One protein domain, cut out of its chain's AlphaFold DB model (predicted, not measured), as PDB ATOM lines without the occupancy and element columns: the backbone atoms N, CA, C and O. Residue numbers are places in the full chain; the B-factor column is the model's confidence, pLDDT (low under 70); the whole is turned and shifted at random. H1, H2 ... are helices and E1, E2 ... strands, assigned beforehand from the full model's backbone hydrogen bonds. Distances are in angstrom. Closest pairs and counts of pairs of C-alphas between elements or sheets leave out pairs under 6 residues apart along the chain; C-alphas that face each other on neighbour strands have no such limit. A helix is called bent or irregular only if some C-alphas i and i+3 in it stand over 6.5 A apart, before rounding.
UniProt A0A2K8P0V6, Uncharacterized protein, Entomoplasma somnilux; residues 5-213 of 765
ATOM      1  N   LYS A   5     -49.534 -54.703 -32.231       87.19
ATOM      2  CA  LYS A   5     -49.650 -55.002 -30.791       87.19
ATOM      3  C   LYS A   5     -48.744 -54.071 -29.972       87.19
ATOM      4  O   LYS A   5     -47.574 -53.930 -30.304       87.19
ATOM      5  N   SER A   6     -49.270 -53.460 -28.909       89.00
ATOM      6  CA  SER A   6     -48.445 -52.770 -27.902       89.00
ATOM      7  C   SER A   6     -47.757 -53.781 -26.984       89.00
ATOM      8  O   SER A   6     -48.428 -54.674 -26.460       89.00
ATOM      9  N   GLU A   7     -46.460 -53.603 -26.743       91.31
ATOM     10  CA  GLU A   7     -45.676 -54.320 -25.727       91.31
ATOM     11  C   GLU A   7     -44.661 -53.375 -25.060       91.31
ATOM     12  O   GLU A   7     -44.234 -52.389 -25.661       91.31
ATOM     13  N   LEU A   8     -44.261 -53.672 -23.818       91.81
ATOM     14  CA  LEU A   8     -43.138 -52.999 -23.160       91.81
ATOM     15  C   LEU A   8     -41.830 -53.651 -23.617       91.81
ATOM     16  O   LEU A   8     -41.580 -54.812 -23.298       91.81
ATOM     17  N   ILE A   9     -40.998 -52.904 -24.339       92.00
ATOM     18  CA  ILE A   9     -39.724 -53.386 -24.883       92.00
ATOM     19  C   ILE A   9     -38.572 -52.696 -24.149       92.00
ATOM     20  O   ILE A   9     -38.621 -51.496 -23.871       92.00
ATOM     21  N   LYS A  10     -37.531 -53.466 -23.816       91.75
ATOM     22  CA  LYS A  10     -36.304 -52.958 -23.194       91.75
ATOM     23  C   LYS A  10     -35.540 -52.091 -24.198       91.75
ATOM     24  O   LYS A  10     -35.326 -52.524 -25.326       91.75
ATOM     25  N   ILE A  11     -35.085 -50.905 -23.796       90.44
ATOM     26  CA  ILE A  11     -34.491 -49.925 -24.727       90.44
ATOM     27  C   ILE A  11     -33.243 -50.482 -25.430       90.44
ATOM     28  O   ILE A  11     -33.114 -50.322 -26.638       90.44
ATOM     29  N   SER A  12     -32.405 -51.255 -24.726       87.38
ATOM     30  CA  SER A  12     -31.215 -51.929 -25.289       87.38
ATOM     31  C   SER A  12     -31.496 -52.918 -26.429       87.38
ATOM     32  O   SER A  12     -30.565 -53.470 -27.008       87.38
ATOM     33  N   ASN A  13     -32.766 -53.218 -26.690       90.25
ATOM     34  CA  ASN A  13     -33.203 -54.186 -27.685       90.25
ATOM     35  C   ASN A  13     -33.785 -53.498 -28.938       90.25
ATOM     36  O   ASN A  13     -34.114 -54.164 -29.921       90.25
ATOM     37  N   LEU A  14     -33.919 -52.168 -28.898       91.75
ATOM     38  CA  LEU A  14     -34.394 -51.339 -29.997       91.75
ATOM     39  C   LEU A  14     -33.211 -50.904 -30.871       91.75
ATOM     40  O   LEU A  14     -32.179 -50.483 -30.356       91.75
ATOM     41  N   ARG A  15     -33.365 -50.972 -32.196       91.00
ATOM     42  CA  ARG A  15     -32.342 -50.541 -33.162       91.00
ATOM     43  C   ARG A  15     -32.861 -49.472 -34.114       91.00
ATOM     44  O   ARG A  15     -34.002 -49.536 -34.570       91.00
ATOM     45  N   LEU A  16     -32.019 -48.495 -34.439       87.06
ATOM     46  CA  LEU A  16     -32.294 -47.518 -35.493       87.06
ATOM     47  C   LEU A  16     -32.227 -48.203 -36.864       87.06
ATOM     48  O   LEU A  16     -31.193 -48.761 -37.214       87.06
ATOM     49  N   TRP A  17     -33.288 -48.111 -37.669       82.94
ATOM     50  CA  TRP A  17     -33.192 -48.437 -39.097       82.94
ATOM     51  C   TRP A  17     -32.519 -47.286 -39.857       82.94
ATOM     52  O   TRP A  17     -32.983 -46.144 -39.787       82.94
ATOM     53  N   ASP A  18     -31.430 -47.575 -40.569       69.44
ATOM     54  CA  ASP A  18     -30.568 -46.565 -41.187       69.44
ATOM     55  C   ASP A  18     -31.001 -46.094 -42.573       69.44
ATOM     56  O   ASP A  18     -30.740 -44.944 -42.915       69.44
ATOM     57  N   LYS A  19     -31.626 -46.984 -43.353       68.81
ATOM     58  CA  LYS A  19     -32.216 -46.750 -44.680       68.81
ATOM     59  C   LYS A  19     -33.727 -46.598 -44.525       68.81
ATOM     60  O   LYS A  19     -34.501 -47.405 -45.029       68.81
ATOM     61  N   ASN A  20     -34.149 -45.621 -43.731       62.97
ATOM     62  CA  ASN A  20     -35.562 -45.443 -43.413       62.97
ATOM     63  C   ASN A  20     -36.243 -44.616 -44.526       62.97
ATOM     64  O   ASN A  20     -35.709 -43.566 -44.889       62.97
ATOM     65  N   PRO A  21     -37.433 -45.000 -45.031       55.16
ATOM     66  CA  PRO A  21     -38.104 -44.308 -46.145       55.16
ATOM     67  C   PRO A  21     -38.542 -42.864 -45.831       55.16
ATOM     68  O   PRO A  21     -39.010 -42.144 -46.709       55.16
ATOM     69  N   ARG A  22     -38.372 -42.412 -44.581       54.56
ATOM     70  CA  ARG A  22     -38.511 -41.013 -44.149       54.56
ATOM     71  C   ARG A  22     -37.274 -40.141 -44.444       54.56
ATOM     72  O   ARG A  22     -37.401 -38.915 -44.430       54.56
ATOM     73  N   TYR A  23     -36.096 -40.739 -44.642       51.50
ATOM     74  CA  TYR A  23     -34.801 -40.039 -44.728       51.50
ATOM     75  C   TYR A  23     -33.939 -40.434 -45.939       51.50
ATOM     76  O   TYR A  23     -33.097 -39.636 -46.351       51.50
ATOM     77  N   ASP A  24     -34.158 -41.616 -46.515       53.25
ATOM     78  CA  ASP A  24     -33.438 -42.159 -47.671       53.25
ATOM     79  C   ASP A  24     -34.428 -42.442 -48.835       53.25
ATOM     80  O   ASP A  24     -35.644 -42.444 -48.642       53.25
ATOM     81  N   GLU A  25     -33.933 -42.664 -50.060       48.06
ATOM     82  CA  GLU A  25     -34.779 -42.859 -51.257       48.06
ATOM     83  C   GLU A  25     -35.647 -44.131 -51.185       48.06
ATOM     84  O   GLU A  25     -35.120 -45.243 -51.178       48.06
ATOM     85  N   THR A  26     -36.975 -43.983 -51.244       49.31
ATOM     86  CA  THR A  26     -37.963 -45.086 -51.189       49.31
ATOM     87  C   THR A  26     -37.698 -46.222 -52.184       49.31
ATOM     88  O   THR A  26     -37.871 -47.387 -51.844       49.31
ATOM     89  N   SER A  27     -37.208 -45.908 -53.385       49.44
ATOM     90  CA  SER A  27     -36.863 -46.878 -54.437       49.44
ATOM     91  C   SER A  27     -35.645 -47.765 -54.128       49.44
ATOM     92  O   SER A  27     -35.389 -48.721 -54.859       49.44
ATOM     93  N   LYS A  28     -34.890 -47.469 -53.062       50.31
ATOM     94  CA  LYS A  28     -33.688 -48.205 -52.620       50.31
ATOM     95  C   LYS A  28     -33.896 -48.931 -51.283       50.31
ATOM     96  O   LYS A  28     -32.920 -49.321 -50.642       50.31
ATOM     97  N   ILE A  29     -35.147 -49.058 -50.831       59.84
ATOM     98  CA  ILE A  29     -35.494 -49.469 -49.467       59.84
ATOM     99  C   ILE A  29     -36.504 -50.613 -49.498       59.84
ATOM    100  O   ILE A  29     -37.582 -50.501 -50.076       59.84
ATOM    101  N   SER A  30     -36.173 -51.701 -48.808       70.00
ATOM    102  CA  SER A  30     -37.029 -52.874 -48.650       70.00
ATOM    103  C   SER A  30     -37.055 -53.303 -47.188       70.00
ATOM    104  O   SER A  30     -36.013 -53.372 -46.535       70.00
ATOM    105  N   LEU A  31     -38.235 -53.661 -46.670       76.06
ATOM    106  CA  LEU A  31     -38.351 -54.306 -45.353       76.06
ATOM    107  C   LEU A  31     -37.635 -55.665 -45.304       76.06
ATOM    108  O   LEU A  31     -37.279 -56.120 -44.221       76.06
ATOM    109  N   ASN A  32     -37.393 -56.293 -46.461       75.94
ATOM    110  CA  ASN A  32     -36.644 -57.544 -46.540       75.94
ATOM    111  C   ASN A  32     -35.149 -57.383 -46.234       75.94
ATOM    112  O   ASN A  32     -34.517 -58.371 -45.857       75.94
ATOM    113  N   ASP A  33     -34.625 -56.154 -46.324       75.75
ATOM    114  CA  ASP A  33     -33.219 -55.817 -46.069       75.75
ATOM    115  C   ASP A  33     -32.997 -55.252 -44.648       75.75
ATOM    116  O   ASP A  33     -31.890 -54.848 -44.276       75.75
ATOM    117  N   LEU A  34     -34.065 -55.188 -43.845       82.38
ATOM    118  CA  LEU A  34     -34.109 -54.563 -42.527       82.38
ATOM    119  C   LEU A  34     -33.137 -55.236 -41.544       82.38
ATOM    120  O   LEU A  34     -33.362 -56.357 -41.089       82.38
ATOM    121  N   GLY A  35     -32.067 -54.519 -41.196       79.94
ATOM    122  CA  GLY A  35     -31.032 -54.981 -40.269       79.94
ATOM    123  C   GLY A  35     -29.921 -55.835 -40.889       79.94
ATOM    124  O   GLY A  35     -29.019 -56.242 -40.162       79.94
ATOM    125  N   LEU A  36     -29.921 -56.075 -42.211       78.56
ATOM    126  CA  LEU A  36     -28.814 -56.789 -42.876       78.56
ATOM    127  C   LEU A  36     -27.483 -56.024 -42.773       78.56
ATOM    128  O   LEU A  36     -26.435 -56.639 -42.614       78.56
ATOM    129  N   ASN A  37     -27.523 -54.686 -42.820       78.62
ATOM    130  CA  ASN A  37     -26.326 -53.836 -42.741       78.62
ATOM    131  C   ASN A  37     -25.590 -53.966 -41.389       78.62
ATOM    132  O   ASN A  37     -24.404 -53.654 -41.310       78.62
ATOM    133  N   ASP A  38     -26.284 -54.407 -40.333       83.12
ATOM    134  CA  ASP A  38     -25.786 -54.444 -38.950       83.12
ATOM    135  C   ASP A  38     -25.160 -55.786 -38.551       83.12
ATOM    136  O   ASP A  38     -24.708 -55.950 -37.418       83.12
ATOM    137  N   LEU A  39     -25.097 -56.746 -39.476       81.12
ATOM    138  CA  LEU A  39     -24.625 -58.104 -39.226       81.12
ATOM    139  C   LEU A  39     -23.555 -58.498 -40.252       81.12
ATOM    140  O   LEU A  39     -23.834 -58.648 -41.440       81.12
ATOM    141  N   LYS A  40     -22.320 -58.740 -39.796       77.44
ATOM    142  CA  LYS A  40     -21.285 -59.370 -40.633       77.44
ATOM    143  C   LYS A  40     -21.592 -60.870 -40.700       77.44
ATOM    144  O   LYS A  40     -21.283 -61.588 -39.753       77.44
ATOM    145  N   VAL A  41     -22.207 -61.339 -41.786       72.69
ATOM    146  CA  VAL A  41     -22.491 -62.767 -42.056       72.69
ATOM    147  C   VAL A  41     -21.303 -63.421 -42.779       72.69
ATOM    148  O   VAL A  41     -20.619 -62.767 -43.565       72.69
ATOM    149  N   ASP A  42     -21.024 -64.699 -42.512       71.12
ATOM    150  CA  ASP A  42     -20.090 -65.505 -43.312       71.12
ATOM    151  C   ASP A  42     -20.810 -66.135 -44.515       71.12
ATOM    152  O   ASP A  42     -21.584 -67.080 -44.369       71.12
ATOM    153  N   GLU A  43     -20.512 -65.633 -45.715       69.38
ATOM    154  CA  GLU A  43     -21.088 -66.062 -47.002       69.38
ATOM    155  C   GLU A  43     -20.983 -67.575 -47.273       69.38
ATOM    156  O   GLU A  43     -21.748 -68.112 -48.073       69.38
ATOM    157  N   LYS A  44     -20.039 -68.283 -46.635       72.06
ATOM    158  CA  LYS A  44     -19.848 -69.732 -46.828       72.06
ATOM    159  C   LYS A  44     -20.721 -70.605 -45.934       72.06
ATOM    160  O   LYS A  44     -20.852 -71.795 -46.211       72.06
ATOM    161  N   THR A  45     -21.245 -70.053 -44.845       66.75
ATOM    162  CA  THR A  45     -21.909 -70.821 -43.780       66.75
ATOM    163  C   THR A  45     -23.246 -70.227 -43.336       66.75
ATOM    164  O   THR A  45     -23.995 -70.887 -42.624       66.75
ATOM    165  N   ASN A  46     -23.565 -69.004 -43.772       65.62
ATOM    166  CA  ASN A  46     -24.740 -68.215 -43.389       65.62
ATOM    167  C   ASN A  46     -24.875 -67.912 -41.880       65.62
ATOM    168  O   ASN A  46     -25.913 -67.412 -41.445       65.62
ATOM    169  N   TYR A  47     -23.829 -68.145 -41.080       69.62
ATOM    170  CA  TYR A  47     -23.776 -67.723 -39.677       69.62
ATOM    171  C   TYR A  47     -23.422 -66.236 -39.546       69.62
ATOM    172  O   TYR A  47     -22.612 -65.702 -40.310       69.62
ATOM    173  N   ILE A  48     -23.942 -65.570 -38.510       67.94
ATOM    174  CA  ILE A  48     -23.401 -64.275 -38.072       67.94
ATOM    175  C   ILE A  48     -21.989 -64.491 -37.531       67.94
ATOM    176  O   ILE A  48     -21.763 -65.254 -36.595       67.94
ATOM    177  N   LYS A  49     -21.031 -63.773 -38.108       69.62
ATOM    178  CA  LYS A  49     -19.643 -63.704 -37.659       69.62
ATOM    179  C   LYS A  49     -19.436 -62.603 -36.618       69.62
ATOM    180  O   LYS A  49     -18.621 -62.787 -35.721       69.62
ATOM    181  N   ASN A  50     -20.146 -61.476 -36.740       74.25
ATOM    182  CA  ASN A  50     -20.215 -60.443 -35.703       74.25
ATOM    183  C   ASN A  50     -21.463 -59.555 -35.853       74.25
ATOM    184  O   ASN A  50     -21.878 -59.259 -36.976       74.25
ATOM    185  N   ASP A  51     -21.988 -59.063 -34.733       79.00
ATOM    186  CA  ASP A  51     -22.903 -57.916 -34.693       79.00
ATOM    187  C   ASP A  51     -22.091 -56.619 -34.745       79.00
ATOM    188  O   ASP A  51     -21.100 -56.469 -34.030       79.00
ATOM    189  N   ILE A  52     -22.482 -55.699 -35.622       85.31
ATOM    190  CA  ILE A  52     -21.760 -54.448 -35.874       85.31
ATOM    191  C   ILE A  52     -22.645 -53.218 -35.726       85.31
ATOM    192  O   ILE A  52     -22.231 -52.121 -36.097       85.31
ATOM    193  N   TYR A  53     -23.837 -53.371 -35.142       86.94
ATOM    194  CA  TYR A  53     -24.721 -52.240 -34.881       86.94
ATOM    195  C   TYR A  53     -24.013 -51.113 -34.116       86.94
ATOM    196  O   TYR A  53     -24.167 -49.964 -34.503       86.94
ATOM    197  N   GLU A  54     -23.165 -51.398 -33.119       83.56
ATOM    198  CA  GLU A  54     -22.409 -50.342 -32.417       83.56
ATOM    199  C   GLU A  54     -21.334 -49.655 -33.285       83.56
ATOM    200  O   GLU A  54     -21.075 -48.466 -33.096       83.56
ATOM    201  N   GLU A  55     -20.735 -50.355 -34.263       83.56
ATOM    202  CA  GLU A  55     -19.834 -49.737 -35.255       83.56
ATOM    203  C   GLU A  55     -20.629 -48.777 -36.163       83.56
ATOM    204  O   GLU A  55     -20.217 -47.643 -36.421       83.56
ATOM    205  N   ASN A  56     -21.800 -49.228 -36.620       84.06
ATOM    206  CA  ASN A  56     -22.654 -48.515 -37.565       84.06
ATOM    207  C   ASN A  56     -23.450 -47.361 -36.929       84.06
ATOM    208  O   ASN A  56     -23.708 -46.348 -37.584       84.06
ATOM    209  N   TYR A  57     -23.829 -47.489 -35.657       86.25
ATOM    210  CA  TYR A  57     -24.747 -46.601 -34.941       86.25
ATOM    211  C   TYR A  57     -24.319 -45.133 -34.994       86.25
ATOM    212  O   TYR A  57     -25.149 -44.252 -35.227       86.25
ATOM    213  N   TYR A  58     -23.018 -44.844 -34.884       82.25
ATOM    214  CA  TYR A  58     -22.516 -43.475 -35.021       82.25
ATOM    215  C   TYR A  58     -22.723 -42.893 -36.428       82.25
ATOM    216  O   TYR A  58     -22.995 -41.699 -36.555       82.25
ATOM    217  N   THR A  59     -22.664 -43.708 -37.484       80.50
ATOM    218  CA  THR A  59     -23.010 -43.288 -38.855       80.50
ATOM    219  C   THR A  59     -24.493 -42.924 -38.937       80.50
ATOM    220  O   THR A  59     -24.855 -41.891 -39.505       80.50
ATOM    221  N   TYR A  60     -25.353 -43.727 -38.307       81.81
ATOM    222  CA  TYR A  60     -26.805 -43.530 -38.298       81.81
ATOM    223  C   TYR A  60     -27.203 -42.280 -37.492       81.81
ATOM    224  O   TYR A  60     -28.001 -41.465 -37.959       81.81
ATOM    225  N   LEU A  61     -26.578 -42.057 -36.331       78.62
ATOM    226  CA  LEU A  61     -26.700 -40.812 -35.568       78.62
ATOM    227  C   LEU A  61     -26.192 -39.594 -36.351       78.62
ATOM    228  O   LEU A  61     -26.832 -38.543 -36.338       78.62
ATOM    229  N   THR A  62     -25.070 -39.722 -37.067       77.62
ATOM    230  CA  THR A  62     -24.501 -38.615 -37.854       77.62
ATOM    231  C   THR A  62     -25.426 -38.220 -39.009       77.62
ATOM    232  O   THR A  62     -25.649 -37.025 -39.204       77.62
ATOM    233  N   LYS A  63     -26.068 -39.183 -39.701       73.00
ATOM    234  CA  LYS A  63     -27.178 -38.888 -40.636       73.00
ATOM    235  C   LYS A  63     -28.279 -38.065 -39.945       73.00
ATOM    236  O   LYS A  63     -28.712 -37.043 -40.473       73.00
ATOM    237  N   LEU A  64     -28.719 -38.496 -38.757       70.19
ATOM    238  CA  LEU A  64     -29.831 -37.884 -38.018       70.19
ATOM    239  C   LEU A  64     -29.519 -36.507 -37.398       70.19
ATOM    240  O   LEU A  64     -30.476 -35.806 -37.058       70.19
ATOM    241  N   LEU A  65     -28.242 -36.118 -37.279       72.44
ATOM    242  CA  LEU A  65     -27.747 -34.855 -36.694       72.44
ATOM    243  C   LEU A  65     -27.001 -33.944 -37.696       72.44
ATOM    244  O   LEU A  65     -26.370 -32.963 -37.297       72.44
ATOM    245  N   ASN A  66     -27.056 -34.261 -38.993       67.81
ATOM    246  CA  ASN A  66     -26.221 -33.637 -40.024       67.81
ATOM    247  C   ASN A  66     -26.393 -32.096 -40.094       67.81
ATOM    248  O   ASN A  66     -25.418 -31.338 -39.993       67.81
ATOM    249  N   ASN A  67     -27.647 -31.630 -40.171       63.12
ATOM    250  CA  ASN A  67     -28.019 -30.219 -40.325       63.12
ATOM    251  C   ASN A  67     -28.600 -29.571 -39.050       63.12
ATOM    252  O   ASN A  67     -29.010 -30.251 -38.108       63.12
ATOM    253  N   PHE A  68     -28.622 -28.233 -39.028       59.94
ATOM    254  CA  PHE A  68     -29.075 -27.432 -37.883       59.94
ATOM    255  C   PHE A  68     -30.507 -27.780 -37.452       59.94
ATOM    256  O   PHE A  68     -30.760 -28.011 -36.273       59.94
ATOM    257  N   ASP A  69     -31.424 -27.883 -38.409       55.88
ATOM    258  CA  ASP A  69     -32.850 -28.120 -38.170       55.88
ATOM    259  C   ASP A  69     -33.074 -29.463 -37.450       55.88
ATOM    260  O   ASP A  69     -33.891 -29.586 -36.539       55.88
ATOM    261  N   SER A  70     -32.278 -30.477 -37.802       67.50
ATOM    262  CA  SER A  70     -32.286 -31.775 -37.132       67.50
ATOM    263  C   SER A  70     -31.722 -31.727 -35.715       67.50
ATOM    264  O   SER A  70     -32.243 -32.415 -34.837       67.50
ATOM    265  N   ILE A  71     -30.707 -30.895 -35.471       70.38
ATOM    266  CA  ILE A  71     -30.175 -30.623 -34.130       70.38
ATOM    267  C   ILE A  71     -31.238 -29.899 -33.285       70.38
ATOM    268  O   ILE A  71     -31.472 -30.293 -32.147       70.38
ATOM    269  N   LYS A  72     -31.944 -28.912 -33.847       70.50
ATOM    270  CA  LYS A  72     -33.032 -28.173 -33.181       70.50
ATOM    271  C   LYS A  72     -34.203 -29.079 -32.803       70.50
ATOM    272  O   LYS A  72     -34.536 -29.178 -31.631       70.50
ATOM    273  N   ILE A  73     -34.725 -29.866 -33.744       69.00
ATOM    274  CA  ILE A  73     -35.801 -30.842 -33.471       69.00
ATOM    275  C   ILE A  73     -35.363 -31.906 -32.441       69.00
ATOM    276  O   ILE A  73     -36.207 -32.448 -31.724       69.00
ATOM    277  N   THR A  74     -34.063 -32.213 -32.360       80.00
ATOM    278  CA  THR A  74     -33.492 -33.091 -31.323       80.00
ATOM    279  C   THR A  74     -33.467 -32.395 -29.963       80.00
ATOM    280  O   THR A  74     -33.937 -32.982 -28.995       80.00
ATOM    281  N   PHE A  75     -33.005 -31.144 -29.881       82.12
ATOM    282  CA  PHE A  75     -33.040 -30.336 -28.656       82.12
ATOM    283  C   PHE A  75     -34.472 -30.190 -28.112       82.12
ATOM    284  O   PHE A  75     -34.732 -30.608 -26.986       82.12
ATOM    285  N   ASP A  76     -35.420 -29.752 -28.947       74.00
ATOM    286  CA  ASP A  76     -36.842 -29.608 -28.597       74.00
ATOM    287  C   ASP A  76     -37.477 -30.931 -28.111       74.00
ATOM    288  O   ASP A  76     -38.561 -30.949 -27.517       74.00
ATOM    289  N   LEU A  77     -36.900 -32.084 -28.474       79.75
ATOM    290  CA  LEU A  77     -37.365 -33.419 -28.080       79.75
ATOM    291  C   LEU A  77     -36.654 -33.939 -26.829       79.75
ATOM    292  O   LEU A  77     -37.311 -34.580 -26.019       79.75
ATOM    293  N   ILE A  78     -35.380 -33.605 -26.640       87.12
ATOM    294  CA  ILE A  78     -34.622 -33.852 -25.412       87.12
ATOM    295  C   ILE A  78     -35.208 -33.045 -24.252       87.12
ATOM    296  O   ILE A  78     -35.572 -33.658 -23.257       87.12
ATOM    297  N   GLU A  79     -35.429 -31.736 -24.408       82.88
ATOM    298  CA  GLU A  79     -36.103 -30.881 -23.411       82.88
ATOM    299  C   GLU A  79     -37.469 -31.475 -23.009       82.88
ATOM    300  O   GLU A  79     -37.761 -31.705 -21.835       82.88
ATOM    301  N   SER A  80     -38.295 -31.826 -24.001       81.62
ATOM    302  CA  SER A  80     -39.630 -32.386 -23.761       81.62
ATOM    303  C   SER A  80     -39.624 -33.761 -23.081       81.62
ATOM    304  O   SER A  80     -40.590 -34.071 -22.385       81.62
ATOM    305  N   LEU A  81     -38.605 -34.596 -23.313       85.12
ATOM    306  CA  LEU A  81     -38.479 -35.936 -22.726       85.12
ATOM    307  C   LEU A  81     -37.777 -35.904 -21.356       85.12
ATOM    308  O   LEU A  81     -38.130 -36.692 -20.483       85.12
ATOM    309  N   ALA A  82     -36.846 -34.972 -21.138       85.31
ATOM    310  CA  ALA A  82     -36.201 -34.732 -19.847       85.31
ATOM    311  C   ALA A  82     -37.168 -34.111 -18.828       85.31
ATOM    312  O   ALA A  82     -37.128 -34.441 -17.644       85.31
ATOM    313  N   ASP A  83     -38.086 -33.253 -19.279       81.12
ATOM    314  CA  ASP A  83     -39.141 -32.703 -18.430       81.12
ATOM    315  C   ASP A  83     -40.197 -33.766 -18.059       81.12
ATOM    316  O   ASP A  83     -40.498 -33.959 -16.880       81.12
ATOM    317  N   LYS A  84     -40.730 -34.498 -19.052       82.62
ATOM    318  CA  LYS A  84     -41.985 -35.274 -18.915       82.62
ATOM    319  C   LYS A  84     -41.835 -36.799 -18.948       82.62
ATOM    320  O   LYS A  84     -42.833 -37.496 -18.761       82.62
ATOM    321  N   GLY A  85     -40.634 -37.323 -19.191       85.50
ATOM    322  CA  GLY A  85     -40.419 -38.745 -19.463       85.50
ATOM    323  C   GLY A  85     -41.060 -39.201 -20.782       85.50
ATOM    324  O   GLY A  85     -41.474 -38.392 -21.612       85.50
ATOM    325  N   PHE A  86     -41.148 -40.518 -20.983       84.50
ATOM    326  CA  PHE A  86     -41.792 -41.122 -22.156       84.50
ATOM    327  C   PHE A  86     -43.265 -41.446 -21.863       84.50
ATOM    328  O   PHE A  86     -43.558 -42.207 -20.942       84.50
ATOM    329  N   ASN A  87     -44.199 -40.910 -22.655       78.75
ATOM    330  CA  ASN A  87     -45.639 -41.065 -22.428       78.75
ATOM    331  C   ASN A  87     -46.325 -41.725 -23.633       78.75
ATOM    332  O   ASN A  87     -46.581 -41.055 -24.630       78.75
ATOM    333  N   SER A  88     -46.705 -43.002 -23.541       68.94
ATOM    334  CA  SER A  88     -47.249 -43.770 -24.678       68.94
ATOM    335  C   SER A  88     -48.618 -43.309 -25.206       68.94
ATOM    336  O   SER A  88     -49.039 -43.722 -26.286       68.94
ATOM    337  N   ALA A  89     -49.314 -42.395 -24.517       62.94
ATOM    338  CA  ALA A  89     -50.491 -41.732 -25.080       62.94
ATOM    339  C   ALA A  89     -50.122 -40.636 -26.104       62.94
ATOM    340  O   ALA A  89     -50.953 -40.282 -26.950       62.94
ATOM    341  N   LEU A  90     -48.895 -40.102 -26.040       62.31
ATOM    342  CA  LEU A  90     -48.378 -38.978 -26.836       62.31
ATOM    343  C   LEU A  90     -47.223 -39.399 -27.765       62.31
ATOM    344  O   LEU A  90     -47.187 -38.994 -28.930       62.31
ATOM    345  N   ASP A  91     -46.322 -40.232 -27.254       69.62
ATOM    346  CA  ASP A  91     -45.097 -40.714 -27.876       69.62
ATOM    347  C   ASP A  91     -45.234 -42.184 -28.272       69.62
ATOM    348  O   ASP A  91     -45.012 -43.100 -27.489       69.62
ATOM    349  N   ASP A  92     -45.580 -42.409 -29.535       74.88
ATOM    350  CA  ASP A  92     -45.626 -43.744 -30.117       74.88
ATOM    351  C   ASP A  92     -44.325 -44.072 -30.865       74.88
ATOM    352  O   ASP A  92     -43.996 -43.397 -31.851       74.88
ATOM    353  N   ILE A  93     -43.676 -45.183 -30.518       85.94
ATOM    354  CA  ILE A  93     -42.620 -45.804 -31.332       85.94
ATOM    355  C   ILE A  93     -43.190 -47.052 -32.024       85.94
ATOM    356  O   ILE A  93     -43.785 -47.913 -31.376       85.94
ATOM    357  N   PHE A  94     -43.046 -47.129 -33.351       87.44
ATOM    358  CA  PHE A  94     -43.408 -48.296 -34.161       87.44
ATOM    359  C   PHE A  94     -42.169 -49.132 -34.463       87.44
ATOM    360  O   PHE A  94     -41.153 -48.593 -34.912       87.44
ATOM    361  N   VAL A  95     -42.274 -50.447 -34.272       91.56
ATOM    362  CA  VAL A  95     -41.169 -51.384 -34.487       91.56
ATOM    363  C   VAL A  95     -41.585 -52.584 -35.327       91.56
ATOM    364  O   VAL A  95     -42.724 -53.041 -35.250       91.56
ATOM    365  N   ILE A  96     -40.639 -53.137 -36.080       89.31
ATOM    366  CA  ILE A  96     -40.773 -54.421 -36.771       89.31
ATOM    367  C   ILE A  96     -39.706 -55.387 -36.246       89.31
ATOM    368  O   ILE A  96     -38.554 -55.011 -36.021       89.31
ATOM    369  N   LYS A  97     -40.101 -56.654 -36.083       87.88
ATOM    370  CA  LYS A  97     -39.191 -57.782 -35.874       87.88
ATOM    371  C   LYS A  97     -38.904 -58.428 -37.249       87.88
ATOM    372  O   LYS A  97     -39.819 -59.033 -37.808       87.88
ATOM    373  N   PRO A  98     -37.706 -58.259 -37.843       78.44
ATOM    374  CA  PRO A  98     -37.446 -58.574 -39.256       78.44
ATOM    375  C   PRO A  98     -37.380 -60.084 -39.534       78.44
ATOM    376  O   PRO A  98     -36.358 -60.709 -39.257       78.44
ATOM    377  N   LYS A  99     -38.439 -60.693 -40.099       74.94
ATOM    378  CA  LYS A  99     -38.557 -62.167 -40.197       74.94
ATOM    379  C   LYS A  99     -37.372 -62.832 -40.915       74.94
ATOM    380  O   LYS A  99     -36.923 -63.885 -40.469       74.94
ATOM    381  N   ASN A 100     -36.813 -62.183 -41.938       66.62
ATOM    382  CA  ASN A 100     -35.686 -62.698 -42.723       66.62
ATOM    383  C   ASN A 100     -34.410 -62.949 -41.892       66.62
ATOM    384  O   ASN A 100     -33.679 -63.893 -42.187       66.62
ATOM    385  N   LEU A 101     -34.163 -62.169 -40.826       67.44
ATOM    386  CA  LEU A 101     -33.020 -62.400 -39.924       67.44
ATOM    387  C   LEU A 101     -33.183 -63.671 -39.071       67.44
ATOM    388  O   LEU A 101     -32.197 -64.172 -38.544       67.44
ATOM    389  N   TYR A 102     -34.408 -64.192 -38.937       61.94
ATOM    390  CA  TYR A 102     -34.730 -65.389 -38.146       61.94
ATOM    391  C   TYR A 102     -34.884 -66.653 -38.989       61.94
ATOM    392  O   TYR A 102     -34.756 -67.752 -38.459       61.94
ATOM    393  N   SER A 103     -35.208 -66.520 -40.278       57.84
ATOM    394  CA  SER A 103     -35.373 -67.660 -41.187       57.84
ATOM    395  C   SER A 103     -34.086 -68.047 -41.910       57.84
ATOM    396  O   SER A 103     -33.916 -69.214 -42.252       57.84
ATOM    397  N   ASN A 104     -33.199 -67.080 -42.166       54.12
ATOM    398  CA  ASN A 104     -32.063 -67.267 -43.073       54.12
ATOM    399  C   ASN A 104     -30.720 -67.422 -42.340       54.12
ATOM    400  O   ASN A 104     -29.719 -67.731 -42.981       54.12
ATOM    401  N   ILE A 105     -30.688 -67.187 -41.026       59.59
ATOM    402  CA  ILE A 105     -29.475 -67.150 -40.205       59.59
ATOM    403  C   ILE A 105     -29.700 -68.022 -38.967       59.59
ATOM    404  O   ILE A 105     -30.636 -67.793 -38.203       59.59
ATOM    405  N   ASP A 106     -28.822 -68.998 -38.740       57.22
ATOM    406  CA  ASP A 106     -28.825 -69.789 -37.509       57.22
ATOM    407  C   ASP A 106     -28.124 -69.009 -36.381       57.22
ATOM    408  O   ASP A 106     -26.943 -68.663 -36.466       57.22
ATOM    409  N   SER A 107     -28.878 -68.712 -35.319       56.53
ATOM    410  CA  SER A 107     -28.432 -67.930 -34.162       56.53
ATOM    411  C   SER A 107     -27.997 -68.779 -32.960       56.53
ATOM    412  O   SER A 107     -27.761 -68.232 -31.885       56.53
ATOM    413  N   SER A 108     -27.927 -70.107 -33.093       58.59
ATOM    414  CA  SER A 108     -27.749 -71.050 -31.972       58.59
ATOM    415  C   SER A 108     -26.414 -70.960 -31.216       58.59
ATOM    416  O   SER A 108     -26.313 -71.487 -30.110       58.59
ATOM    417  N   ASN A 109     -25.397 -70.294 -31.778       49.62
ATOM    418  CA  ASN A 109     -24.004 -70.350 -31.306       49.62
ATOM    419  C   ASN A 109     -23.428 -69.033 -30.732       49.62
ATOM    420  O   ASN A 109     -22.213 -68.941 -30.556       49.62
ATOM    421  N   GLN A 110     -24.235 -67.998 -30.448       54.31
ATOM    422  CA  GLN A 110     -23.719 -66.713 -29.931       54.31
ATOM    423  C   GLN A 110     -24.571 -66.086 -28.818       54.31
ATOM    424  O   GLN A 110     -25.776 -66.296 -28.729       54.31
ATOM    425  N   ASN A 111     -23.935 -65.229 -28.008       54.78
ATOM    426  CA  ASN A 111     -24.551 -64.469 -26.905       54.78
ATOM    427  C   ASN A 111     -25.609 -63.434 -27.348       54.78
ATOM    428  O   ASN A 111     -26.184 -62.748 -26.503       54.78
ATOM    429  N   LEU A 112     -25.844 -63.276 -28.652       60.50
ATOM    430  CA  LEU A 112     -26.779 -62.302 -29.198       60.50
ATOM    431  C   LEU A 112     -28.141 -62.967 -29.434       60.50
ATOM    432  O   LEU A 112     -28.363 -63.584 -30.477       60.50
ATOM    433  N   ASN A 113     -29.077 -62.842 -28.487       67.75
ATOM    434  CA  ASN A 113     -30.439 -63.330 -28.711       67.75
ATOM    435  C   ASN A 113     -31.170 -62.425 -29.712       67.75
ATOM    436  O   ASN A 113     -31.900 -61.507 -29.335       67.75
ATOM    437  N   ILE A 114     -30.997 -62.711 -31.006       69.69
ATOM    438  CA  ILE A 114     -31.624 -61.965 -32.105       69.69
ATOM    439  C   ILE A 114     -33.140 -61.864 -31.885       69.69
ATOM    440  O   ILE A 114     -33.758 -60.882 -32.292       69.69
ATOM    441  N   ASN A 115     -33.769 -62.863 -31.243       71.44
ATOM    442  CA  ASN A 115     -35.219 -62.904 -31.024       71.44
ATOM    443  C   ASN A 115     -35.768 -61.720 -30.234       71.44
ATOM    444  O   ASN A 115     -36.966 -61.450 -30.347       71.44
ATOM    445  N   ASP A 116     -34.918 -61.019 -29.494       78.88
ATOM    446  CA  ASP A 116     -35.323 -59.859 -28.717       78.88
ATOM    447  C   ASP A 116     -35.130 -58.541 -29.485       78.88
ATOM    448  O   ASP A 116     -35.558 -57.506 -28.985       78.88
ATOM    449  N   ILE A 117     -34.503 -58.549 -30.672       87.50
ATOM    450  CA  ILE A 117     -34.186 -57.346 -31.460       87.50
ATOM    451  C   ILE A 117     -35.419 -56.824 -32.209       87.50
ATOM    452  O   ILE A 117     -36.077 -57.549 -32.957       87.50
ATOM    453  N   PHE A 118     -35.663 -55.521 -32.078       91.50
ATOM    454  CA  PHE A 118     -36.722 -54.797 -32.774       91.50
ATOM    455  C   PHE A 118     -36.149 -53.567 -33.485       91.50
ATOM    456  O   PHE A 118     -35.559 -52.696 -32.847       91.50
ATOM    457  N   TYR A 119     -36.355 -53.451 -34.796       90.31
ATOM    458  CA  TYR A 119     -35.947 -52.258 -35.541       90.31
ATOM    459  C   TYR A 119     -37.062 -51.216 -35.531       90.31
ATOM    460  O   TYR A 119     -38.222 -51.528 -35.816       90.31
ATOM    461  N   VAL A 120     -36.714 -49.970 -35.216       88.75
ATOM    462  CA  VAL A 120     -37.643 -48.840 -35.243       88.75
ATOM    463  C   VAL A 120     -37.896 -48.416 -36.688       88.75
ATOM    464  O   VAL A 120     -36.969 -48.110 -37.439       88.75
ATOM    465  N   ILE A 121     -39.177 -48.392 -37.053       82.31
ATOM    466  CA  ILE A 121     -39.667 -48.015 -38.384       82.31
ATOM    467  C   ILE A 121     -40.200 -46.581 -38.382       82.31
ATOM    468  O   ILE A 121     -39.993 -45.839 -39.337       82.31
ATOM    469  N   GLU A 122     -40.827 -46.155 -37.285       79.00
ATOM    470  CA  GLU A 122     -41.142 -44.750 -37.035       79.00
ATOM    471  C   GLU A 122     -40.941 -44.432 -35.556       79.00
ATOM    472  O   GLU A 122     -41.420 -45.141 -34.669       79.00
ATOM    473  N   GLY A 123     -40.232 -43.334 -35.299       79.06
ATOM    474  CA  GLY A 123     -39.734 -42.985 -33.971       79.06
ATOM    475  C   GLY A 123     -38.209 -42.975 -33.832       79.06
ATOM    476  O   GLY A 123     -37.742 -42.709 -32.732       79.06
ATOM    477  N   ASN A 124     -37.420 -43.174 -34.897       81.38
ATOM    478  CA  ASN A 124     -35.942 -43.187 -34.840       81.38
ATOM    479  C   ASN A 124     -35.359 -41.982 -34.077       81.38
ATOM    480  O   ASN A 124     -34.479 -42.139 -33.238       81.38
ATOM    481  N   ARG A 125     -35.899 -40.774 -34.302       80.38
ATOM    482  CA  ARG A 125     -35.460 -39.559 -33.593       80.38
ATOM    483  C   ARG A 125     -35.874 -39.534 -32.110       80.38
ATOM    484  O   ARG A 125     -35.181 -38.903 -31.326       80.38
ATOM    485  N   ARG A 126     -36.938 -40.244 -31.705       84.50
ATOM    486  CA  ARG A 126     -37.274 -40.474 -30.285       84.50
ATOM    487  C   ARG A 126     -36.288 -41.441 -29.639       84.50
ATOM    488  O   ARG A 126     -35.751 -41.085 -28.601       84.50
ATOM    489  N   LEU A 127     -36.004 -42.587 -30.269       88.81
ATOM    490  CA  LEU A 127     -34.998 -43.531 -29.762       88.81
ATOM    491  C   LEU A 127     -33.640 -42.833 -29.592       88.81
ATOM    492  O   LEU A 127     -33.100 -42.841 -28.499       88.81
ATOM    493  N   MET A 128     -33.182 -42.086 -30.600       88.38
ATOM    494  CA  MET A 128     -31.966 -41.265 -30.505       88.38
ATOM    495  C   MET A 128     -31.976 -40.269 -29.328       88.38
ATOM    496  O   MET A 128     -30.947 -40.069 -28.690       88.38
ATOM    497  N   CYS A 129     -33.106 -39.619 -29.028       90.00
ATOM    498  CA  CYS A 129     -33.183 -38.704 -27.881       90.00
ATOM    499  C   CYS A 129     -33.157 -39.457 -26.544       90.00
ATOM    500  O   CYS A 129     -32.526 -38.988 -25.604       90.00
ATOM    501  N   ILE A 130     -33.794 -40.629 -26.471       91.06
ATOM    502  CA  ILE A 130     -33.743 -41.527 -25.309       91.06
ATOM    503  C   ILE A 130     -32.309 -42.035 -25.097       91.06
ATOM    504  O   ILE A 130     -31.813 -41.990 -23.976       91.06
ATOM    505  N   ASP A 131     -31.613 -42.421 -26.166       90.38
ATOM    506  CA  ASP A 131     -30.218 -42.863 -26.130       90.38
ATOM    507  C   ASP A 131     -29.256 -41.744 -25.722       90.38
ATOM    508  O   ASP A 131     -28.302 -41.990 -24.991       90.38
ATOM    509  N   LEU A 132     -29.507 -40.500 -26.140       91.06
ATOM    510  CA  LEU A 132     -28.741 -39.339 -25.684       91.06
ATOM    511  C   LEU A 132     -28.990 -39.041 -24.199       91.06
ATOM    512  O   LEU A 132     -28.029 -38.828 -23.454       91.06
ATOM    513  N   LEU A 133     -30.250 -39.098 -23.756       91.56
ATOM    514  CA  LEU A 133     -30.639 -38.911 -22.356       91.56
ATOM    515  C   LEU A 133     -30.063 -40.008 -21.448       91.56
ATOM    516  O   LEU A 133     -29.475 -39.682 -20.428       91.56
ATOM    517  N   GLN A 134     -30.119 -41.283 -21.834       88.56
ATOM    518  CA  GLN A 134     -29.551 -42.407 -21.067       88.56
ATOM    519  C   GLN A 134     -28.048 -42.657 -21.341       88.56
ATOM    520  O   GLN A 134     -27.435 -43.508 -20.704       88.56
ATOM    521  N   ASN A 135     -27.443 -41.928 -22.288       85.75
ATOM    522  CA  ASN A 135     -26.103 -42.163 -22.851       85.75
ATOM    523  C   ASN A 135     -25.861 -43.597 -23.382       85.75
ATOM    524  O   ASN A 135     -24.726 -44.093 -23.373       85.75
ATOM    525  N   ASN A 136     -26.908 -44.255 -23.889       73.31
ATOM    526  CA  ASN A 136     -26.797 -45.550 -24.561       73.31
ATOM    527  C   ASN A 136     -25.783 -45.450 -25.715       73.31
ATOM    528  O   ASN A 136     -25.679 -44.414 -26.383       73.31
ATOM    529  N   HIS A 137     -24.997 -46.512 -25.918       77.31
ATOM    530  CA  HIS A 137     -23.951 -46.603 -26.949       77.31
ATOM    531  C   HIS A 137     -22.963 -45.409 -26.973       77.31
ATOM    532  O   HIS A 137     -22.402 -45.077 -28.013       77.31
ATOM    533  N   ASN A 138     -22.741 -44.741 -25.827       82.12
ATOM    534  CA  ASN A 138     -21.903 -43.539 -25.704       82.12
ATOM    535  C   ASN A 138     -22.314 -42.372 -26.632       82.12
ATOM    536  O   ASN A 138     -21.473 -41.560 -27.032       82.12
ATOM    537  N   SER A 139     -23.606 -42.246 -26.952       85.06
ATOM    538  CA  SER A 139     -24.158 -41.242 -27.879       85.06
ATOM    539  C   SER A 139     -23.670 -39.807 -27.631       85.06
ATOM    540  O   SER A 139     -23.387 -39.065 -28.578       85.06
ATOM    541  N   ARG A 140     -23.494 -39.402 -26.363       89.25
ATOM    542  CA  ARG A 140     -23.016 -38.052 -26.012       89.25
ATOM    543  C   ARG A 140     -21.570 -37.796 -26.468       89.25
ATOM    544  O   ARG A 140     -21.224 -36.655 -26.774       89.25
ATOM    545  N   ASN A 141     -20.734 -38.832 -26.579       86.38
ATOM    546  CA  ASN A 141     -19.355 -38.709 -27.065       86.38
ATOM    547  C   ASN A 141     -19.292 -38.432 -28.574       86.38
ATOM    548  O   ASN A 141     -18.391 -37.719 -29.017       86.38
ATOM    549  N   LEU A 142     -20.262 -38.912 -29.364       82.56
ATOM    550  CA  LEU A 142     -20.377 -38.520 -30.771       82.56
ATOM    551  C   LEU A 142     -20.708 -37.026 -30.896       82.56
ATOM    552  O   LEU A 142     -20.062 -36.325 -31.670       82.56
ATOM    553  N   ILE A 143     -21.648 -36.509 -30.094       86.38
ATOM    554  CA  ILE A 143     -21.956 -35.069 -30.087       86.38
ATOM    555  C   ILE A 143     -20.730 -34.243 -29.672       86.38
ATOM    556  O   ILE A 143     -20.467 -33.206 -30.284       86.38
ATOM    557  N   LYS A 144     -19.934 -34.712 -28.700       88.19
ATOM    558  CA  LYS A 144     -18.675 -34.058 -28.297       88.19
ATOM    559  C   LYS A 144     -17.650 -34.011 -29.452       88.19
ATOM    560  O   LYS A 144     -17.087 -32.942 -29.682       88.19
ATOM    561  N   LYS A 145     -17.515 -35.074 -30.263       83.81
ATOM    562  CA  LYS A 145     -16.696 -35.076 -31.501       83.81
ATOM    563  C   LYS A 145     -17.226 -34.123 -32.582       83.81
ATOM    564  O   LYS A 145     -16.485 -33.262 -33.050       83.81
ATOM    565  N   ILE A 146     -18.519 -34.200 -32.918       79.62
ATOM    566  CA  ILE A 146     -19.160 -33.316 -33.916       79.62
ATOM    567  C   ILE A 146     -19.015 -31.837 -33.507       79.62
ATOM    568  O   ILE A 146     -18.818 -30.962 -34.351       79.62
ATOM    569  N   LEU A 147     -19.067 -31.536 -32.204       82.69
ATOM    570  CA  LEU A 147     -18.790 -30.205 -31.663       82.69
ATOM    571  C   LEU A 147     -17.347 -29.743 -31.886       82.69
ATOM    572  O   LEU A 147     -17.128 -28.550 -32.068       82.69
ATOM    573  N   GLU A 148     -16.360 -30.630 -31.835       81.44
ATOM    574  CA  GLU A 148     -14.949 -30.298 -32.070       81.44
ATOM    575  C   GLU A 148     -14.667 -30.081 -33.561       81.44
ATOM    576  O   GLU A 148     -14.092 -29.059 -33.938       81.44
ATOM    577  N   GLU A 149     -15.201 -30.941 -34.423       77.25
ATOM    578  CA  GLU A 149     -15.162 -30.782 -35.883       77.25
ATOM    579  C   GLU A 149     -15.846 -29.474 -36.339       77.25
ATOM    580  O   GLU A 149     -15.293 -28.717 -37.149       77.25
ATOM    581  N   LYS A 150     -17.014 -29.140 -35.765       74.12
ATOM    582  CA  LYS A 150     -17.729 -27.884 -36.062       74.12
ATOM    583  C   LYS A 150     -17.057 -26.635 -35.462       74.12
ATOM    584  O   LYS A 150     -17.161 -25.569 -36.063       74.12
ATOM    585  N   LYS A 151     -16.312 -26.734 -34.346       73.88
ATOM    586  CA  LYS A 151     -15.448 -25.633 -33.843       73.88
ATOM    587  C   LYS A 151     -14.274 -25.355 -34.789       73.88
ATOM    588  O   LYS A 151     -13.945 -24.195 -35.022       73.88
ATOM    589  N   ASN A 152     -13.650 -26.404 -35.324       65.56
ATOM    590  CA  ASN A 152     -12.453 -26.288 -36.164       65.56
ATOM    591  C   ASN A 152     -12.771 -25.774 -37.584       65.56
ATOM    592  O   ASN A 152     -11.946 -25.097 -38.198       65.56
ATOM    593  N   SER A 153     -13.988 -26.006 -38.088       61.31
ATOM    594  CA  SER A 153     -14.504 -25.442 -39.351       61.31
ATOM    595  C   SER A 153     -14.983 -23.985 -39.185       61.31
ATOM    596  O   SER A 153     -16.151 -23.624 -39.355       61.31
ATOM    597  N   ASN A 154     -14.035 -23.120 -38.824       51.00
ATOM    598  CA  ASN A 154     -14.266 -21.777 -38.296       51.00
ATOM    599  C   ASN A 154     -14.493 -20.703 -39.390       51.00
ATOM    600  O   ASN A 154     -13.668 -19.802 -39.556       51.00
ATOM    601  N   LYS A 155     -15.582 -20.811 -40.172       50.34
ATOM    602  CA  LYS A 155     -15.934 -19.825 -41.226       50.34
ATOM    603  C   LYS A 155     -17.373 -19.287 -41.235       50.34
ATOM    604  O   LYS A 155     -17.558 -18.172 -41.711       50.34
ATOM    605  N   ASP A 156     -18.363 -19.989 -40.676       54.66
ATOM    606  CA  ASP A 156     -19.782 -19.611 -40.817       54.66
ATOM    607  C   ASP A 156     -20.509 -19.264 -39.509       54.66
ATOM    608  O   ASP A 156     -20.405 -19.957 -38.494       54.66
ATOM    609  N   ASN A 157     -21.371 -18.240 -39.555       51.16
ATOM    610  CA  ASN A 157     -22.267 -17.900 -38.438       51.16
ATOM    611  C   ASN A 157     -23.339 -18.986 -38.176       51.16
ATOM    612  O   ASN A 157     -23.814 -19.103 -37.042       51.16
ATOM    613  N   LYS A 158     -23.664 -19.828 -39.173       51.78
ATOM    614  CA  LYS A 158     -24.510 -21.028 -38.999       51.78
ATOM    615  C   LYS A 158     -23.868 -22.068 -38.064       51.78
ATOM    616  O   LYS A 158     -24.563 -22.672 -37.242       51.78
ATOM    617  N   ASN A 159     -22.540 -22.235 -38.119       63.66
ATOM    618  CA  ASN A 159     -21.830 -23.163 -37.230       63.66
ATOM    619  C   ASN A 159     -21.947 -22.729 -35.764       63.66
ATOM    620  O   ASN A 159     -22.177 -23.578 -34.909       63.66
ATOM    621  N   LYS A 160     -21.902 -21.423 -35.461       69.19
ATOM    622  CA  LYS A 160     -22.063 -20.906 -34.084       69.19
ATOM    623  C   LYS A 160     -23.391 -21.331 -33.444       69.19
ATOM    624  O   LYS A 160     -23.396 -21.775 -32.299       69.19
ATOM    625  N   HIS A 161     -24.493 -21.253 -34.192       66.81
ATOM    626  CA  HIS A 161     -25.821 -21.645 -33.706       66.81
ATOM    627  C   HIS A 161     -25.934 -23.170 -33.544       66.81
ATOM    628  O   HIS A 161     -26.410 -23.639 -32.511       66.81
ATOM    629  N   SER A 162     -25.399 -23.949 -34.494       70.62
ATOM    630  CA  SER A 162     -25.301 -25.416 -34.365       70.62
ATOM    631  C   SER A 162     -24.501 -25.830 -33.123       70.62
ATOM    632  O   SER A 162     -24.918 -26.709 -32.375       70.62
ATOM    633  N   ILE A 163     -23.365 -25.170 -32.875       80.12
ATOM    634  CA  ILE A 163     -22.499 -25.403 -31.710       80.12
ATOM    635  C   ILE A 163     -23.208 -25.030 -30.404       80.12
ATOM    636  O   ILE A 163     -23.001 -25.702 -29.397       80.12
ATOM    637  N   HIS A 164     -24.043 -23.987 -30.393       81.44
ATOM    638  CA  HIS A 164     -24.829 -23.641 -29.210       81.44
ATOM    639  C   HIS A 164     -25.871 -24.720 -28.892       81.44
ATOM    640  O   HIS A 164     -25.859 -25.244 -27.783       81.44
ATOM    641  N   LEU A 165     -26.694 -25.137 -29.862       79.00
ATOM    642  CA  LEU A 165     -27.694 -26.185 -29.621       79.00
ATOM    643  C   LEU A 165     -27.064 -27.533 -29.238       79.00
ATOM    644  O   LEU A 165     -27.541 -28.173 -28.308       79.00
ATOM    645  N   LEU A 166     -25.963 -27.945 -29.878       86.44
ATOM    646  CA  LEU A 166     -25.260 -29.186 -29.511       86.44
ATOM    647  C   LEU A 166     -24.665 -29.132 -28.089       86.44
ATOM    648  O   LEU A 166     -24.616 -30.161 -27.417       86.44
ATOM    649  N   LYS A 167     -24.249 -27.953 -27.597       87.44
ATOM    650  CA  LYS A 167     -23.883 -27.768 -26.180       87.44
ATOM    651  C   LYS A 167     -25.102 -27.875 -25.267       87.44
ATOM    652  O   LYS A 167     -25.024 -28.566 -24.260       87.44
ATOM    653  N   ASN A 168     -26.212 -27.223 -25.615       88.25
ATOM    654  CA  ASN A 168     -27.427 -27.236 -24.798       88.25
ATOM    655  C   ASN A 168     -28.032 -28.651 -24.714       88.25
ATOM    656  O   ASN A 168     -28.518 -29.035 -23.659       88.25
ATOM    657  N   ILE A 169     -27.927 -29.454 -25.783       89.31
ATOM    658  CA  ILE A 169     -28.248 -30.891 -25.773       89.31
ATOM    659  C   ILE A 169     -27.406 -31.636 -24.730       89.31
ATOM    660  O   ILE A 169     -27.964 -32.375 -23.926       89.31
ATOM    661  N   ILE A 170     -26.082 -31.435 -24.714       90.50
ATOM    662  CA  ILE A 170     -25.209 -32.072 -23.716       90.50
ATOM    663  C   ILE A 170     -25.607 -31.650 -22.299       90.50
ATOM    664  O   ILE A 170     -25.769 -32.524 -21.456       90.50
ATOM    665  N   LEU A 171     -25.810 -30.350 -22.057       88.69
ATOM    666  CA  LEU A 171     -26.203 -29.827 -20.745       88.69
ATOM    667  C   LEU A 171     -27.532 -30.425 -20.269       88.69
ATOM    668  O   LEU A 171     -27.595 -30.930 -19.159       88.69
ATOM    669  N   GLN A 172     -28.557 -30.478 -21.124       89.44
ATOM    670  CA  GLN A 172     -29.842 -31.104 -20.792       89.44
ATOM    671  C   GLN A 172     -29.717 -32.610 -20.504       89.44
ATOM    672  O   GLN A 172     -30.408 -33.126 -19.629       89.44
ATOM    673  N   CYS A 173     -28.827 -33.329 -21.194       91.69
ATOM    674  CA  CYS A 173     -28.567 -34.736 -20.884       91.69
ATOM    675  C   CYS A 173     -27.731 -34.932 -19.604       91.69
ATOM    676  O   CYS A 173     -27.907 -35.942 -18.931       91.69
ATOM    677  N   GLU A 174     -26.841 -33.999 -19.262       88.31
ATOM    678  CA  GLU A 174     -26.049 -34.014 -18.020       88.31
ATOM    679  C   GLU A 174     -26.885 -33.547 -16.802       88.31
ATOM    680  O   GLU A 174     -26.692 -34.050 -15.700       88.31
ATOM    681  N   GLU A 175     -27.885 -32.678 -16.997       87.56
ATOM    682  CA  GLU A 175     -28.928 -32.355 -16.007       87.56
ATOM    683  C   GLU A 175     -29.889 -33.536 -15.782       87.56
ATOM    684  O   GLU A 175     -30.241 -33.842 -14.645       87.56
ATOM    685  N   TYR A 176     -30.280 -34.245 -16.847       90.44
ATOM    686  CA  TYR A 176     -31.158 -35.420 -16.770       90.44
ATOM    687  C   TYR A 176     -30.551 -36.596 -15.978       90.44
ATOM    688  O   TYR A 176     -31.292 -37.384 -15.393       90.44
ATOM    689  N   ASP A 177     -29.219 -36.702 -15.886       87.88
ATOM    690  CA  ASP A 177     -28.564 -37.706 -15.030       87.88
ATOM    691  C   ASP A 177     -28.897 -37.537 -13.534       87.88
ATOM    692  O   ASP A 177     -28.732 -38.484 -12.765       87.88
ATOM    693  N   LEU A 178     -29.378 -36.357 -13.121       87.69
ATOM    694  CA  LEU A 178     -29.771 -36.054 -11.742       87.69
ATOM    695  C   LEU A 178     -31.197 -36.531 -11.399       87.69
ATOM    696  O   LEU A 178     -31.482 -36.776 -10.228       87.69
ATOM    697  N   ASP A 179     -32.083 -36.658 -12.395       87.56
ATOM    698  CA  ASP A 179     -33.498 -37.045 -12.242       87.56
ATOM    699  C   ASP A 179     -33.995 -37.808 -13.489       87.56
ATOM    700  O   ASP A 179     -34.591 -37.250 -14.416       87.56
ATOM    701  N   GLN A 180     -33.702 -39.111 -13.540       89.44
ATOM    702  CA  GLN A 180     -33.966 -39.951 -14.712       89.44
ATOM    703  C   GLN A 180     -35.440 -40.392 -14.803       89.44
ATOM    704  O   GLN A 180     -35.862 -41.363 -14.176       89.44
ATOM    705  N   LYS A 181     -36.222 -39.719 -15.656       85.62
ATOM    706  CA  LYS A 181     -37.675 -39.954 -15.835       85.62
ATOM    707  C   LYS A 181     -38.058 -41.020 -16.873       85.62
ATOM    708  O   LYS A 181     -39.245 -41.294 -17.061       85.62
ATOM    709  N   ILE A 182     -37.094 -41.610 -17.582       86.38
ATOM    710  CA  ILE A 182     -37.316 -42.663 -18.587       86.38
ATOM    711  C   ILE A 182     -36.690 -43.968 -18.096       86.38
ATOM    712  O   ILE A 182     -35.467 -44.103 -18.039       86.38
ATOM    713  N   ASN A 183     -37.555 -44.935 -17.785       83.62
ATOM    714  CA  ASN A 183     -37.186 -46.291 -17.376       83.62
ATOM    715  C   ASN A 183     -36.408 -47.041 -18.473       83.62
ATOM    716  O   ASN A 183     -36.430 -46.672 -19.643       83.62
ATOM    717  N   SER A 184     -35.801 -48.176 -18.124       86.50
ATOM    718  CA  SER A 184     -35.111 -49.079 -19.065       86.50
ATOM    719  C   SER A 184     -36.032 -49.820 -20.057       86.50
ATOM    720  O   SER A 184     -35.542 -50.551 -20.920       86.50
ATOM    721  N   PHE A 185     -37.351 -49.619 -19.959       90.75
ATOM    722  CA  PHE A 185     -38.389 -50.178 -20.830       90.75
ATOM    723  C   PHE A 185     -39.374 -49.082 -21.253       90.75
ATOM    724  O   PHE A 185     -39.733 -48.230 -20.439       90.75
ATOM    725  N   ILE A 186     -39.862 -49.153 -22.493       91.19
ATOM    726  CA  ILE A 186     -40.871 -48.241 -23.056       91.19
ATOM    727  C   ILE A 186     -41.929 -49.003 -23.861       91.19
ATOM    728  O   ILE A 186     -41.659 -50.077 -24.400       91.19
ATOM    729  N   GLU A 187     -43.144 -48.458 -23.956       91.38
ATOM    730  CA  GLU A 187     -44.211 -49.069 -24.758       91.38
ATOM    731  C   GLU A 187     -43.966 -48.821 -26.252       91.38
ATOM    732  O   GLU A 187     -43.911 -47.679 -26.712       91.38
ATOM    733  N   CYS A 188     -43.843 -49.904 -27.012       92.06
ATOM    734  CA  CYS A 188     -43.661 -49.892 -28.458       92.06
ATOM    735  C   CYS A 188     -44.808 -50.637 -29.142       92.06
ATOM    736  O   CYS A 188     -45.326 -51.634 -28.636       92.06
ATOM    737  N   LYS A 189     -45.186 -50.174 -30.334       90.38
ATOM    738  CA  LYS A 189     -46.191 -50.814 -31.185       90.38
ATOM    739  C   LYS A 189     -45.486 -51.700 -32.204       90.38
ATOM    740  O   LYS A 189     -44.941 -51.210 -33.192       90.38
ATOM    741  N   ILE A 190     -45.492 -53.002 -31.940       91.19
ATOM    742  CA  ILE A 190     -44.965 -54.031 -32.834       91.19
ATOM    743  C   ILE A 190     -45.916 -54.168 -34.024       91.19
ATOM    744  O   ILE A 190     -47.125 -54.332 -33.842       91.19
ATOM    745  N   MET A 191     -45.357 -54.093 -35.226       89.38
ATOM    746  CA  MET A 191     -46.025 -54.242 -36.516       89.38
ATOM    747  C   MET A 191     -45.756 -55.646 -37.086       89.38
ATOM    748  O   MET A 191     -44.639 -56.159 -36.985       89.38
ATOM    749  N   ASP A 192     -46.780 -56.283 -37.659       87.62
ATOM    750  CA  ASP A 192     -46.705 -57.646 -38.213       87.62
ATOM    751  C   ASP A 192     -45.856 -57.699 -39.500       87.62
ATOM    752  O   ASP A 192     -46.275 -57.201 -40.546       87.62
ATOM    753  N   TYR A 193     -44.662 -58.298 -39.425       86.25
ATOM    754  CA  TYR A 193     -43.718 -58.348 -40.548       86.25
ATOM    755  C   TYR A 193     -44.342 -58.920 -41.823       86.25
ATOM    756  O   TYR A 193     -44.184 -58.325 -42.881       86.25
ATOM    757  N   GLU A 194     -45.053 -60.052 -41.735       84.44
ATOM    758  CA  GLU A 194     -45.554 -60.752 -42.926       84.44
ATOM    759  C   GLU A 194     -46.620 -59.926 -43.638       84.44
ATOM    760  O   GLU A 194     -46.646 -59.870 -44.869       84.44
ATOM    761  N   TYR A 195     -47.448 -59.217 -42.862       85.81
ATOM    762  CA  TYR A 195     -48.380 -58.252 -43.422       85.81
ATOM    763  C   TYR A 195     -47.638 -57.076 -44.065       85.81
ATOM    764  O   TYR A 195     -47.797 -56.852 -45.262       85.81
ATOM    765  N   TYR A 196     -46.797 -56.352 -43.319       83.25
ATOM    766  CA  TYR A 196     -46.175 -55.119 -43.815       83.25
ATOM    767  C   TYR A 196     -45.129 -55.343 -44.927       83.25
ATOM    768  O   TYR A 196     -44.889 -54.422 -45.700       83.25
ATOM    769  N   SER A 197     -44.578 -56.556 -45.085       79.31
ATOM    770  CA  SER A 197     -43.741 -56.935 -46.240       79.31
ATOM    771  C   SER A 197     -44.521 -57.250 -47.528       79.31
ATOM    772  O   SER A 197     -43.910 -57.380 -48.587       79.31
ATOM    773  N   SER A 198     -45.850 -57.400 -47.458       82.50
ATOM    774  CA  SER A 198     -46.713 -57.566 -48.640       82.50
ATOM    775  C   SER A 198     -46.978 -56.227 -49.341       82.50
ATOM    776  O   SER A 198     -46.783 -55.171 -48.749       82.50
ATOM    777  N   GLU A 199     -47.476 -56.243 -50.581       77.88
ATOM    778  CA  GLU A 199     -47.820 -55.010 -51.309       77.88
ATOM    779  C   GLU A 199     -48.898 -54.176 -50.582       77.88
ATOM    780  O   GLU A 199     -48.742 -52.968 -50.408       77.88
ATOM    781  N   GLU A 200     -49.966 -54.824 -50.098       78.62
ATOM    782  CA  GLU A 200     -51.045 -54.167 -49.342       78.62
ATOM    783  C   GLU A 200     -50.519 -53.573 -48.028       78.62
ATOM    784  O   GLU A 200     -50.802 -52.422 -47.692       78.62
ATOM    785  N   GLY A 201     -49.706 -54.339 -47.297       79.38
ATOM    786  CA  GLY A 201     -49.131 -53.878 -46.042       79.38
ATOM    787  C   GLY A 201     -48.080 -52.789 -46.235       79.38
ATOM    788  O   GLY A 201     -48.079 -51.838 -45.466       79.38
ATOM    789  N   ASN A 202     -47.246 -52.836 -47.274       75.12
ATOM    790  CA  ASN A 202     -46.297 -51.760 -47.576       75.12
ATOM    791  C   ASN A 202     -47.040 -50.442 -47.868       75.12
ATOM    792  O   ASN A 202     -46.640 -49.374 -47.405       75.12
ATOM    793  N   LYS A 203     -48.201 -50.516 -48.532       72.38
ATOM    794  CA  LYS A 203     -49.105 -49.370 -48.725       72.38
ATOM    795  C   LYS A 203     -49.674 -48.863 -47.396       72.38
ATOM    796  O   LYS A 203     -49.618 -47.659 -47.149       72.38
ATOM    797  N   GLU A 204     -50.103 -49.744 -46.488       74.25
ATOM    798  CA  GLU A 204     -50.504 -49.337 -45.128       74.25
ATOM    799  C   GLU A 204     -49.326 -48.773 -44.299       74.25
ATOM    800  O   GLU A 204     -49.510 -47.823 -43.540       74.25
ATOM    801  N   LEU A 205     -48.097 -49.275 -44.457       74.75
ATOM    802  CA  LEU A 205     -46.907 -48.722 -43.798       74.75
ATOM    803  C   LEU A 205     -46.606 -47.307 -44.305       74.75
ATOM    804  O   LEU A 205     -46.415 -46.396 -43.499       74.75
ATOM    805  N   ASN A 206     -46.612 -47.099 -45.622       69.31
ATOM    806  CA  ASN A 206     -46.427 -45.780 -46.221       69.31
ATOM    807  C   ASN A 206     -47.532 -44.805 -45.776       69.31
ATOM    808  O   ASN A 206     -47.232 -43.662 -45.428       69.31
ATOM    809  N   GLN A 207     -48.778 -45.275 -45.651       68.62
ATOM    810  CA  GLN A 207     -49.860 -44.523 -45.008       68.62
ATOM    811  C   GLN A 207     -49.558 -44.199 -43.540       68.62
ATOM    812  O   GLN A 207     -49.725 -43.056 -43.137       68.62
ATOM    813  N   ILE A 208     -49.090 -45.148 -42.726       69.62
ATOM    814  CA  ILE A 208     -48.765 -44.929 -41.305       69.62
ATOM    815  C   ILE A 208     -47.636 -43.896 -41.129       69.62
ATOM    816  O   ILE A 208     -47.716 -43.031 -40.246       69.62
ATOM    817  N   LEU A 209     -46.609 -43.964 -41.981       65.00
ATOM    818  CA  LEU A 209     -45.491 -43.022 -42.032       65.00
ATOM    819  C   LEU A 209     -45.980 -41.619 -42.417       65.00
ATOM    820  O   LEU A 209     -45.811 -40.671 -41.643       65.00
ATOM    821  N   ASN A 210     -46.667 -41.497 -43.559       59.38
ATOM    822  CA  ASN A 210     -47.217 -40.228 -44.033       59.38
ATOM    823  C   ASN A 210     -48.218 -39.641 -43.029       59.38
ATOM    824  O   ASN A 210     -48.096 -38.472 -42.661       59.38
ATOM    825  N   ALA A 211     -49.131 -40.443 -42.479       58.88
ATOM    826  CA  ALA A 211     -50.167 -40.005 -41.544       58.88
ATOM    827  C   ALA A 211     -49.587 -39.238 -40.357       58.88
ATOM    828  O   ALA A 211     -50.178 -38.257 -39.890       58.88
ATOM    829  N   ARG A 212     -48.423 -39.643 -39.847       55.84
ATOM    830  CA  ARG A 212     -47.776 -38.985 -38.703       55.84
ATOM    831  C   ARG A 212     -47.160 -37.629 -39.024       55.84
ATOM    832  O   ARG A 212     -46.888 -36.868 -38.099       55.84
ATOM    833  N   HIS A 213     -47.007 -37.275 -40.294       53.78
ATOM    834  CA  HIS A 213     -46.643 -35.919 -40.703       53.78
ATOM    835  C   HIS A 213     -47.859 -34.975 -40.659       53.78
ATOM    836  O   HIS A 213     -47.742 -33.852 -40.177       53.78
TER     837      HIS A 213
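This is residues 5 to 213 of the 765 residues of an uncharacterized protein of Entomoplasma somnilux (UniProt A0A2K8P0V6). A strongly twisted five-stranded sheet has a cluster of helices at one end, where H4 packs on the sheet and H2, H5 and H6 lie beyond it; H6 is side by side with both H2 and H5. Near the other end are the small hairpin E3 and E4, the short helix H3 and the loop of residues 104 to 117, while H8 grazes the sheet away from the cluster. The 209 printed residues hold eight named helices and seven named strands, in the order E1 E2 E3 E4 H1 H2 E5 H3 E6 H4 H5 H6 E7 H7 H8. The large sheet runs E1 E7 E5 E6 E2 and is mixed; the class is mixed, helices and strands. The whole is compact, with a radius of gyration of the C-alphas of 17.9 A, and rounded, spanning 49 by 40 by 35 A.

E1, residues 5 to 10, is an edge strand, antiparallel to E7, residues 185 to 191, with N 7 and O 188 at 3.0 A. E7 is parallel to E5, residues 93 to 96, with N 191 and O 95 at 2.8 A. E5 is antiparallel to E6, residues 118 to 122, with N 96 and O 119 at 2.9 A. E6 is parallel to the other edge strand, E2, residues 14 to 16, with N 120 and O 15 at 2.8 A. From edge to edge the strands' lines turn by 93 degrees. E3, residues 39 to 41, and E4, residues 48 to 51, form a separate antiparallel hairpin, with N 40 and O 50 at 2.9 A. H1, residues 53 to 64, only grazes the large sheet. H4, residues 124 to 134, is on that sheet at a height of 10.3 A, over E6 and E2; its closest C-alpha to E2 is that of Asn 124, 5.7 A from Leu 16. H2, residues 68 to 84, touches H4 at a steep tilt of 58 degrees, closest at the C-alphas of Ile 78 and Cys 129, 5.6 A. H6, residues 157 to 176, touches H2 at a shallow tilt of 19 degrees, the same way, closest at Phe 68 and Ser 162, whose C-alphas are 5.5 A apart. H5, residues 136 to 152, and H6 form a helical hairpin at 28 degrees, with the C-alphas of Leu 147 and Ile 163 closest, 6.1 A. H5 touches H4 only at the corner, and H1 and H5 only just touch, with 3 pairs of C-alphas within 8 A. H3, residues 100 to 103, touches no helix. H7, residues 193 to 196, touches H8, residues 199 to 211, only at the corner; H8 only grazes the sheet, with residues 205 to 209. Every O i to N i+4 pair is within hydrogen-bond range in H4 and H8; the counts are 6 of 8 in H1, 12 of 13 in H2, 10 of 13 in H5 and 15 of 16 in H6, while H3 and H7 are too short for such a pair.

E1 begins at C-alpha 5, (-49.650, -55.002, -30.791), and is 15.5 A long. E2, E3 and E4 are 7.0, 5.9 and 7.2 A long. H1 measures 15.6 A and is only just irregular, with C-alphas 55 and 58 at 6.8 A; H2 measures 24.2 A. E5, H3, E6 and H4 measure 10.4, 5.2, 11.8 and 15.2 A. H5 measures 26.7 A and is irregular, with C-alphas 137 and 140 at 8.7 A. H6, 29.2 A, begins at (-22.267, -17.900, -38.438). E7 measures 17.9 A, H7 5.2 A, and H8, 18.1 A, ends at C-alpha 211, (-50.167, -40.005, -41.544).

The two C-alphas farthest apart, those of Ser 108 and Asn 157, are 53.8 A apart. The printed part has no cut. The links E2 to E3 and H3 to E6 are long, and residues 152 to 157 stand free. The mean pLDDT of the printed part is 76.7; 61 residues are under 70, among them residues 18 to 29, 100 to 114, 152 to 161 and 206 to 213.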